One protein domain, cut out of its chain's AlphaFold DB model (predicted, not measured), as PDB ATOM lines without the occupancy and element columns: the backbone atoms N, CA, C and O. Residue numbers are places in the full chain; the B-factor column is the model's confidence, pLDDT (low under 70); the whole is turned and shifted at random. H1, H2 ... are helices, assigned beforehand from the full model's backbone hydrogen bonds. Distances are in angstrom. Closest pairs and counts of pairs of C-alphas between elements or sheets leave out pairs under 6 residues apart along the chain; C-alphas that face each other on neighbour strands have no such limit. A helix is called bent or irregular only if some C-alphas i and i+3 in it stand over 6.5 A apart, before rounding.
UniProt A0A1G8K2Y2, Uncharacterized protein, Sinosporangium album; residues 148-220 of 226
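What this domain is: This is residues 148 to 220 of the 226 residues of an uncharacterized protein of Sinosporangium album (UniProt A0A1G8K2Y2). Four helices pack crosswise, with H1 as the hub that the other three touch. H1 meets H3, the longest helix, with its first residues, while H2 and H4 pack on H1 and stay apart from each other. The printed part has 73 residues with four named helices, H1 to H4 in chain order, and no named strand; the class is all helix. It is compact, with a radius of gyration of the C-alphas of 11.7 A, and rounded, spanning 30 by 27 by 18 A.

Where its parts are: H1, residues 148 to 160, begins at C-alpha 148 (-38.920, -11.058, -9.614) and is 17.4 A long; it is irregular, C-alphas 155 and 158 being 7.8 A apart. H2 holds residues 171 to 180. H3, residues 187 to 200, is 20.0 A long. H4, residues 209 to 218, ends at C-alpha 218 (-20.808, -10.031, -12.305).

How they stand to each other: H1 touches H3 with residues 148 to 152 alone, about perpendicular at 89 degrees; their closest C-alphas, Tyr 148 and His 193, are 5.0 A apart. With residues 150 to 155 alone H1 touches H2, at 78 degrees, closest at C-alphas Glu 154 and Ile 174, 6.2 A. With residues 155 to 160 alone it touches H4, at 79 degrees, closest at C-alphas Cys 156 and Val 213, 6.1 A. H3 touches H2 with residues 187 to 191 alone, at 76 degrees; the closest C-alphas, Ser 171 and Pro 187, are 4.7 A apart. H3 and H4 are close but not clearly touching, with C-alphas Ser 198 and Leu 212 6.3 A apart. Every O i to N i+4 pair is within hydrogen-bond range in H2, H3 and H4, and 7 of 9 in H1.

The domain as a whole: The C-alphas farthest apart, His 182 and Pro 204, are 32.8 A apart. The printed part has no cut, and its three links are short. Mean pLDDT of the printed part is 91.4; residue 164 is under 70.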
ATOM      1  N   TYR A 148     -39.971 -11.879  -9.014       94.75
ATOM      2  CA  TYR A 148     -38.920 -11.058  -9.614       94.75
ATOM      3  C   TYR A 148     -37.635 -11.858  -9.853       94.75
ATOM      4  O   TYR A 148     -36.957 -11.627 -10.848       94.75
ATOM      5  N   PHE A 149     -37.313 -12.824  -8.982       94.88
ATOM      6  CA  PHE A 149     -36.146 -13.683  -9.176       94.88
ATOM      7  C   PHE A 149     -36.347 -14.597 -10.382       94.88
ATOM      8  O   PHE A 149     -35.452 -14.716 -11.206       94.88
ATOM      9  N   SER A 150     -37.553 -15.153 -10.548       95.19
ATOM     10  CA  SER A 150     -37.891 -15.952 -11.735       95.19
ATOM     11  C   SER A 150     -37.783 -15.130 -13.028       95.19
ATOM     12  O   SER A 150     -37.230 -15.607 -14.013       95.19
ATOM     13  N   VAL A 151     -38.263 -13.880 -13.015       96.50
ATOM     14  CA  VAL A 151     -38.096 -12.936 -14.135       96.50
ATOM     15  C   VAL A 151     -36.618 -12.691 -14.432       96.50
ATOM     16  O   VAL A 151     -36.212 -12.748 -15.589       96.50
ATOM     17  N   LEU A 152     -35.810 -12.460 -13.397       95.75
ATOM     18  CA  LEU A 152     -34.384 -12.192 -13.548       95.75
ATOM     19  C   LEU A 152     -33.617 -13.396 -14.107       95.75
ATOM     20  O   LEU A 152     -32.763 -13.228 -14.975       95.75
ATOM     21  N   SER A 153     -33.946 -14.606 -13.648       94.31
ATOM     22  CA  SER A 153     -33.373 -15.846 -14.174       94.31
ATOM     23  C   SER A 153     -33.679 -16.032 -15.658       94.31
ATOM     24  O   SER A 153     -32.789 -16.425 -16.401       94.31
ATOM     25  N   GLU A 154     -34.901 -15.726 -16.110       95.31
ATOM     26  CA  GLU A 154     -35.228 -15.787 -17.542       95.31
ATOM     27  C   GLU A 154     -34.531 -14.706 -18.358       95.31
ATOM     28  O   GLU A 154     -34.093 -14.989 -19.469       95.31
ATOM     29  N   LEU A 155     -34.402 -13.495 -17.812       95.44
ATOM     30  CA  LEU A 155     -33.710 -12.394 -18.479       95.44
ATOM     31  C   LEU A 155     -32.229 -12.720 -18.727       95.44
ATOM     32  O   LEU A 155     -31.705 -12.387 -19.784       95.44
ATOM     33  N   CYS A 156     -31.564 -13.383 -17.775       93.19
ATOM     34  CA  CYS A 156     -30.132 -13.691 -17.859       93.19
ATOM     35  C   CYS A 156     -29.826 -15.068 -18.473       93.19
ATOM     36  O   CYS A 156     -28.653 -15.398 -18.640       93.19
ATOM     37  N   ARG A 157     -30.848 -15.887 -18.760       90.19
ATOM     38  CA  ARG A 157     -30.699 -17.320 -19.077       90.19
ATOM     39  C   ARG A 157     -29.698 -17.581 -20.199       90.19
ATOM     40  O   ARG A 157     -28.815 -18.415 -20.028       90.19
ATOM     41  N   ASP A 158     -29.832 -16.863 -21.309       86.94
ATOM     42  CA  ASP A 158     -29.050 -17.136 -22.516       86.94
ATOM     43  C   ASP A 158     -27.586 -16.696 -22.322       86.94
ATOM     44  O   ASP A 158     -26.666 -17.477 -22.556       86.94
ATOM     45  N   ARG A 159     -27.340 -15.525 -21.719       87.12
ATOM     46  CA  ARG A 159     -25.970 -15.061 -21.411       87.12
ATOM     47  C   ARG A 159     -25.244 -15.935 -20.391       87.12
ATOM     48  O   ARG A 159     -24.041 -16.159 -20.510       87.12
ATOM     49  N   LEU A 160     -25.974 -16.476 -19.416       83.56
ATOM     50  CA  LEU A 160     -25.437 -17.461 -18.471       83.56
ATOM     51  C   LEU A 160     -25.118 -18.812 -19.131       83.56
ATOM     52  O   LEU A 160     -24.355 -19.584 -18.563       83.56
ATOM     53  N   SER A 161     -25.677 -19.100 -20.311       80.88
ATOM     54  CA  SER A 161     -25.412 -20.338 -21.059       80.88
ATOM     55  C   SER A 161     -24.183 -20.272 -21.974       80.88
ATOM     56  O   SER A 161     -23.871 -21.258 -22.635       80.88
ATOM     57  N   GLY A 162     -23.470 -19.139 -21.999       71.19
ATOM     58  CA  GLY A 162     -22.232 -18.972 -22.766       71.19
ATOM     59  C   GLY A 162     -22.323 -17.997 -23.944       71.19
ATOM     60  O   GLY A 162     -21.306 -17.709 -24.564       71.19
ATOM     61  N   THR A 163     -23.500 -17.447 -24.254       77.81
ATOM     62  CA  THR A 163     -23.695 -16.486 -25.354       77.81
ATOM     63  C   THR A 163     -23.793 -15.046 -24.838       77.81
ATOM     64  O   THR A 163     -24.886 -14.513 -24.661       77.81
ATOM     65  N   MET A 164     -22.644 -14.398 -24.598       67.25
ATOM     66  CA  MET A 164     -22.549 -13.010 -24.082       67.25
ATOM     67  C   MET A 164     -23.398 -12.005 -24.842       67.25
ATOM     68  O   MET A 164     -24.156 -11.248 -24.241       67.25
ATOM     69  N   ASP A 165     -23.268 -12.028 -26.165       76.62
ATOM     70  CA  ASP A 165     -23.878 -11.041 -27.049       76.62
ATOM     71  C   ASP A 165     -25.309 -11.432 -27.429       76.62
ATOM     72  O   ASP A 165     -25.910 -10.837 -28.324       76.62
ATOM     73  N   ALA A 166     -25.882 -12.437 -26.753       84.44
ATOM     74  CA  ALA A 166     -27.281 -12.772 -26.926       84.44
ATOM     75  C   ALA A 166     -28.142 -11.548 -26.596       84.44
ATOM     76  O   ALA A 166     -28.042 -10.946 -25.513       84.44
ATOM     77  N   SER A 167     -29.012 -11.210 -27.545       90.06
ATOM     78  CA  SER A 167     -30.072 -10.232 -27.350       90.06
ATOM     79  C   SER A 167     -30.915 -10.623 -26.143       90.06
ATOM     80  O   SER A 167     -31.324 -11.775 -25.999       90.06
ATOM     81  N   LEU A 168     -31.185  -9.654 -25.272       93.44
ATOM     82  CA  LEU A 168     -32.014  -9.904 -24.100       93.44
ATOM     83  C   LEU A 168     -33.468 -10.161 -24.515       93.44
ATOM     84  O   LEU A 168     -33.996  -9.439 -25.366       93.44
ATOM     85  N   PRO A 169     -34.156 -11.129 -23.883       95.44
ATOM     86  CA  PRO A 169     -35.548 -11.401 -24.195       95.44
ATOM     87  C   PRO A 169     -36.451 -10.225 -23.798       95.44
ATOM     88  O   PRO A 169     -36.268  -9.544 -22.780       95.44
ATOM     89  N   THR A 170     -37.485 -10.006 -24.596       96.50
ATOM     90  CA  THR A 170     -38.547  -9.026 -24.360       96.50
ATOM     91  C   THR A 170     -39.438  -9.431 -23.180       96.50
ATOM     92  O   THR A 170     -39.496 -10.591 -22.766       96.50
ATOM     93  N   SER A 171     -40.205  -8.479 -22.627       97.31
ATOM     94  CA  SER A 171     -41.184  -8.783 -21.562       97.31
ATOM     95  C   SER A 171     -42.217  -9.826 -21.977       97.31
ATOM     96  O   SER A 171     -42.685 -10.603 -21.145       97.31
ATOM     97  N   VAL A 172     -42.600  -9.821 -23.257       97.38
ATOM     98  CA  VAL A 172     -43.584 -10.750 -23.820       97.38
ATOM     99  C   VAL A 172     -43.021 -12.168 -23.833       97.38
ATOM    100  O   VAL A 172     -43.686 -13.085 -23.350       97.38
ATOM    101  N   GLU A 173     -41.781 -12.337 -24.291       97.25
ATOM    102  CA  GLU A 173     -41.091 -13.630 -24.317       97.25
ATOM    103  C   GLU A 173     -40.845 -14.172 -22.908       97.25
ATOM    104  O   GLU A 173     -41.133 -15.339 -22.644       97.25
ATOM    105  N   ILE A 174     -40.390 -13.330 -21.971       97.38
ATOM    106  CA  ILE A 174     -40.214 -13.728 -20.565       97.38
ATOM    107  C   ILE A 174     -41.553 -14.181 -19.971       97.38
ATOM    108  O   ILE A 174     -41.631 -15.239 -19.347       97.38
ATOM    109  N   ALA A 175     -42.629 -13.417 -20.186       97.44
ATOM    110  CA  ALA A 175     -43.956 -13.778 -19.698       97.44
ATOM    111  C   ALA A 175     -44.457 -15.100 -20.306       97.44
ATOM    112  O   ALA A 175     -45.065 -15.903 -19.602       97.44
ATOM    113  N   ALA A 176     -44.198 -15.354 -21.592       96.56
ATOM    114  CA  ALA A 176     -44.527 -16.620 -22.243       96.56
ATOM    115  C   ALA A 176     -43.729 -17.799 -21.651       96.56
ATOM    116  O   ALA A 176     -44.330 -18.798 -21.250       96.56
ATOM    117  N   LYS A 177     -42.403 -17.656 -21.498       95.44
ATOM    118  CA  LYS A 177     -41.522 -18.669 -20.882       95.44
ATOM    119  C   LYS A 177     -41.927 -18.984 -19.435       95.44
ATOM    120  O   LYS A 177     -41.913 -20.143 -19.025       95.44
ATOM    121  N   LEU A 178     -42.320 -17.977 -18.653       95.44
ATOM    122  CA  LEU A 178     -42.787 -18.171 -17.274       95.44
ATOM    123  C   LEU A 178     -44.166 -18.837 -17.205       95.44
ATOM    124  O   LEU A 178     -44.364 -19.724 -16.373       95.44
ATOM    125  N   ARG A 179     -45.095 -18.491 -18.107       94.56
ATOM    126  CA  ARG A 179     -46.402 -19.164 -18.203       94.56
ATOM    127  C   ARG A 179     -46.262 -20.649 -18.512       94.56
ATOM    128  O   ARG A 179     -46.939 -21.449 -17.875       94.56
ATOM    129  N   ALA A 180     -45.345 -21.015 -19.408       92.44
ATOM    130  CA  ALA A 180     -45.033 -22.414 -19.708       92.44
ATOM    131  C   ALA A 180     -44.532 -23.200 -18.477       92.44
ATOM    132  O   ALA A 180     -44.646 -24.418 -18.437       92.44
ATOM    133  N   ARG A 181     -44.026 -22.507 -17.445       91.12
ATOM    134  CA  ARG A 181     -43.623 -23.080 -16.147       91.12
ATOM    135  C   ARG A 181     -44.650 -22.827 -15.037       91.12
ATOM    136  O   ARG A 181     -44.285 -22.719 -13.868       91.12
ATOM    137  N   HIS A 182     -45.924 -22.686 -15.401       90.06
ATOM    138  CA  HIS A 182     -47.055 -22.470 -14.490       90.06
ATOM    139  C   HIS A 182     -46.967 -21.190 -13.637       90.06
ATOM    140  O   HIS A 182     -47.566 -21.105 -12.566       90.06
ATOM    141  N   ARG A 183     -46.255 -20.158 -14.113       89.31
ATOM    142  CA  ARG A 183     -46.257 -18.817 -13.507       89.31
ATOM    143  C   ARG A 183     -46.956 -17.817 -14.420       89.31
ATOM    144  O   ARG A 183     -46.361 -17.274 -15.349       89.31
ATOM    145  N   THR A 184     -48.226 -17.544 -14.135       92.56
ATOM    146  CA  THR A 184     -49.019 -16.572 -14.895       92.56
ATOM    147  C   THR A 184     -48.600 -15.147 -14.553       92.56
ATOM    148  O   THR A 184     -48.863 -14.657 -13.459       92.56
ATOM    149  N   ILE A 185     -47.962 -14.466 -15.504       96.12
ATOM    150  CA  ILE A 185     -47.535 -13.073 -15.367       96.12
ATOM    151  C   ILE A 185     -47.785 -12.305 -16.667       96.12
ATOM    152  O   ILE A 185     -47.669 -12.865 -17.755       96.12
ATOM    153  N   SER A 186     -48.163 -11.028 -16.572       96.94
ATOM    154  CA  SER A 186     -48.304 -10.151 -17.739       96.94
ATOM    155  C   SER A 186     -46.957  -9.528 -18.137       96.94
ATOM    156  O   SER A 186     -46.103  -9.327 -17.271       96.94
ATOM    157  N   PRO A 187     -46.758  -9.141 -19.411       97.38
ATOM    158  CA  PRO A 187     -45.551  -8.420 -19.829       97.38
ATOM    159  C   PRO A 187     -45.300  -7.147 -19.002       97.38
ATOM    160  O   PRO A 187     -44.185  -6.895 -18.564       97.38
ATOM    161  N   ARG A 188     -46.359  -6.397 -18.664       97.38
ATOM    162  CA  ARG A 188     -46.260  -5.207 -17.801       97.38
ATOM    163  C   ARG A 188     -45.757  -5.530 -16.389       97.38
ATOM    164  O   ARG A 188     -45.016  -4.745 -15.804       97.38
ATOM    165  N   ALA A 189     -46.159  -6.671 -15.827       96.81
ATOM    166  CA  ALA A 189     -45.669  -7.116 -14.525       96.81
ATOM    167  C   ALA A 189     -44.204  -7.587 -14.587       96.81
ATOM    168  O   ALA A 189     -43.467  -7.390 -13.623       96.81
ATOM    169  N   VAL A 190     -43.755  -8.138 -15.723       97.75
ATOM    170  CA  VAL A 190     -42.329  -8.418 -15.967       97.75
ATOM    171  C   VAL A 190     -41.510  -7.126 -15.899       97.75
ATOM    172  O   VAL A 190     -40.552  -7.065 -15.132       97.75
ATOM    173  N   ASP A 191     -41.923  -6.072 -16.611       96.69
ATOM    174  CA  ASP A 191     -41.247  -4.765 -16.566       96.69
ATOM    175  C   ASP A 191     -41.203  -4.171 -15.155       96.69
ATOM    176  O   ASP A 191     -40.167  -3.669 -14.712       96.69
ATOM    177  N   ALA A 192     -42.305  -4.282 -14.407       96.38
ATOM    178  CA  ALA A 192     -42.362  -3.831 -13.020       96.38
ATOM    179  C   ALA A 192     -41.377  -4.593 -12.117       96.38
ATOM    180  O   ALA A 192     -40.731  -3.984 -11.264       96.38
ATOM    181  N   HIS A 193     -41.221  -5.906 -12.309       96.94
ATOM    182  CA  HIS A 193     -40.243  -6.695 -11.560       96.94
ATOM    183  C   HIS A 193     -38.799  -6.376 -11.941       96.94
ATOM    184  O   HIS A 193     -37.963  -6.295 -11.043       96.94
ATOM    185  N   ILE A 194     -38.505  -6.152 -13.225       96.12
ATOM    186  CA  ILE A 194     -37.179  -5.702 -13.673       96.12
ATOM    187  C   ILE A 194     -36.837  -4.375 -12.992       96.12
ATOM    188  O   ILE A 194     -35.800  -4.272 -12.339       96.12
ATOM    189  N   LYS A 195     -37.750  -3.397 -13.042       95.06
ATOM    190  CA  LYS A 195     -37.579  -2.103 -12.371       95.06
ATOM    191  C   LYS A 195     -37.362  -2.256 -10.862       95.06
ATOM    192  O   LYS A 195     -36.430  -1.669 -10.320       95.06
ATOM    193  N   TYR A 196     -38.183  -3.069 -10.198       95.31
ATOM    194  CA  TYR A 196     -38.053  -3.340  -8.764       95.31
ATOM    195  C   TYR A 196     -36.673  -3.905  -8.405       95.31
ATOM    196  O   TYR A 196     -36.068  -3.473  -7.424       95.31
ATOM    197  N   VAL A 197     -36.153  -4.861  -9.183       95.25
ATOM    198  CA  VAL A 197     -34.824  -5.434  -8.926       95.25
ATOM    199  C   VAL A 197     -33.732  -4.397  -9.167       95.25
ATOM    200  O   VAL A 197     -32.832  -4.296  -8.337       95.25
ATOM    201  N   SER A 198     -33.823  -3.590 -10.228       95.31
ATOM    202  CA  SER A 198     -32.866  -2.504 -10.473       95.31
ATOM    203  C   SER A 198     -32.798  -1.521  -9.299       95.31
ATOM    204  O   SER A 198     -31.708  -1.174  -8.846       95.31
ATOM    205  N   GLU A 199     -33.947  -1.126  -8.746       94.00
ATOM    206  CA  GLU A 199     -34.021  -0.259  -7.561       94.00
ATOM    207  C   GLU A 199     -33.472  -0.955  -6.308       94.00
ATOM    208  O   GLU A 199     -32.701  -0.366  -5.548       94.00
ATOM    209  N   LYS A 200     -33.808  -2.236  -6.110       92.31
ATOM    210  CA  LYS A 200     -33.324  -3.048  -4.984       92.31
ATOM    211  C   LYS A 200     -31.804  -3.219  -4.994       92.31
ATOM    212  O   LYS A 200     -31.186  -3.210  -3.931       92.31
ATOM    213  N   LEU A 201     -31.214  -3.347  -6.180       92.81
ATOM    214  CA  LEU A 201     -29.769  -3.408  -6.401       92.81
ATOM    215  C   LEU A 201     -29.116  -2.018  -6.494       92.81
ATOM    216  O   LEU A 201     -27.901  -1.932  -6.649       92.81
ATOM    217  N   ARG A 202     -29.899  -0.940  -6.346       92.88
ATOM    218  CA  ARG A 202     -29.447   0.460  -6.361       92.88
ATOM    219  C   ARG A 202     -28.714   0.855  -7.647       92.88
ATOM    220  O   ARG A 202     -27.742   1.608  -7.595       92.88
ATOM    221  N   LEU A 203     -29.180   0.368  -8.798       93.06
ATOM    222  CA  LEU A 203     -28.661   0.818 -10.089       93.06
ATOM    223  C   LEU A 203     -28.994   2.306 -10.318       93.06
ATOM    224  O   LEU A 203     -30.032   2.781  -9.838       93.06
ATOM    225  N   PRO A 204     -28.147   3.051 -11.055       89.19
ATOM    226  CA  PRO A 204     -28.452   4.419 -11.459       89.19
ATOM    227  C   PRO A 204     -29.826   4.543 -12.133       89.19
ATOM    228  O   PRO A 204     -30.289   3.652 -12.849       89.19
ATOM    229  N   LYS A 205     -30.502   5.680 -11.926       82.62
ATOM    230  CA  LYS A 205     -31.780   5.945 -12.601       82.62
ATOM    231  C   LYS A 205     -31.561   5.974 -14.115       82.62
ATOM    232  O   LYS A 205     -30.669   6.666 -14.588       82.62
ATOM    233  N   GLY A 206     -32.405   5.257 -14.855       77.25
ATOM    234  CA  GLY A 206     -32.295   5.144 -16.312       77.25
ATOM    235  C   GLY A 206     -31.385   4.013 -16.795       77.25
ATOM    236  O   GLY A 206     -31.257   3.852 -18.002       77.25
ATOM    237  N   SER A 207     -30.797   3.210 -15.896       86.88
ATOM    238  CA  SER A 207     -30.129   1.967 -16.292       86.88
ATOM    239  C   SER A 207     -31.089   1.045 -17.040       86.88
ATOM    240  O   SER A 207     -32.212   0.791 -16.590       86.88
ATOM    241  N   ASP A 208     -30.628   0.546 -18.179       89.44
ATOM    242  CA  ASP A 208     -31.358  -0.389 -19.020       89.44
ATOM    243  C   ASP A 208     -31.224  -1.840 -18.519       89.44
ATOM    244  O   ASP A 208     -30.682  -2.135 -17.446       89.44
ATOM    245  N   ARG A 209     -31.791  -2.768 -19.293       92.31
ATOM    246  CA  ARG A 209     -31.760  -4.199 -18.975       92.31
ATOM    247  C   ARG A 209     -30.353  -4.776 -19.062       92.31
ATOM    248  O   ARG A 209     -30.028  -5.648 -18.263       92.31
ATOM    249  N   ASP A 210     -29.531  -4.287 -19.982       91.88
ATOM    250  CA  ASP A 210     -28.149  -4.726 -20.146       91.88
ATOM    251  C   ASP A 210     -27.309  -4.400 -18.915       91.88
ATOM    252  O   ASP A 210     -26.632  -5.284 -18.387       91.88
ATOM    253  N   ALA A 211     -27.437  -3.186 -18.377       90.94
ATOM    254  CA  ALA A 211     -26.783  -2.802 -17.133       90.94
ATOM    255  C   ALA A 211     -27.216  -3.689 -15.951       90.94
ATOM    256  O   ALA A 211     -26.375  -4.125 -15.159       90.94
ATOM    257  N   LEU A 212     -28.514  -4.002 -15.840       93.62
ATOM    258  CA  LEU A 212     -29.016  -4.923 -14.816       93.62
ATOM    259  C   LEU A 212     -28.404  -6.322 -14.958       93.62
ATOM    260  O   LEU A 212     -27.921  -6.880 -13.972       93.62
ATOM    261  N   VAL A 213     -28.414  -6.882 -16.167       92.31
ATOM    262  CA  VAL A 213     -27.878  -8.222 -16.440       92.31
ATOM    263  C   VAL A 213     -26.376  -8.273 -16.162       92.31
ATOM    264  O   VAL A 213     -25.921  -9.197 -15.490       92.31
ATOM    265  N   ALA A 214     -25.620  -7.256 -16.580       88.56
ATOM    266  CA  ALA A 214     -24.188  -7.160 -16.314       88.56
ATOM    267  C   ALA A 214     -23.880  -7.174 -14.808       88.56
ATOM    268  O   ALA A 214     -23.012  -7.926 -14.363       88.56
ATOM    269  N   VAL A 215     -24.621  -6.402 -14.002       90.75
ATOM    270  CA  VAL A 215     -24.468  -6.398 -12.536       90.75
ATOM    271  C   VAL A 215     -24.801  -7.765 -11.941       90.75
ATOM    272  O   VAL A 215     -24.069  -8.263 -11.088       90.75
ATOM    273  N   VAL A 216     -25.895  -8.381 -12.385       90.94
ATOM    274  CA  VAL A 216     -26.392  -9.651 -11.843       90.94
ATOM    275  C   VAL A 216     -25.451 -10.813 -12.140       90.94
ATOM    276  O   VAL A 216     -25.209 -11.624 -11.243       90.94
ATOM    277  N   ILE A 217     -24.897 -10.868 -13.353       87.44
ATOM    278  CA  ILE A 217     -23.889 -11.859 -13.748       87.44
ATOM    279  C   ILE A 217     -22.592 -11.611 -12.974       87.44
ATOM    280  O   ILE A 217     -22.106 -12.513 -12.299       87.44
ATOM    281  N   ARG A 218     -22.075 -10.374 -12.975       84.12
ATOM    282  CA  ARG A 218     -20.808 -10.031 -12.305       84.12
ATOM    283  C   ARG A 218     -20.829 -10.300 -10.801       84.12
ATOM    284  O   ARG A 218     -19.832 -10.739 -10.242       84.12
ATOM    285  N   ALA A 219     -21.943 -10.008 -10.135       86.19
ATOM    286  CA  ALA A 219     -22.108 -10.260  -8.704       86.19
ATOM    287  C   ALA A 219     -22.561 -11.700  -8.396       86.19
ATOM    288  O   ALA A 219     -22.862 -12.013  -7.244       86.19
ATOM    289  N   ASN A 220     -22.634 -12.560  -9.416       83.75
ATOM    290  CA  ASN A 220     -23.041 -13.955  -9.337       83.75
ATOM    291  C   ASN A 220     -24.364 -14.180  -8.571       83.75
ATOM    292  O   ASN A 220     -24.521 -15.126  -7.799       83.75
TER     293      ASN A 220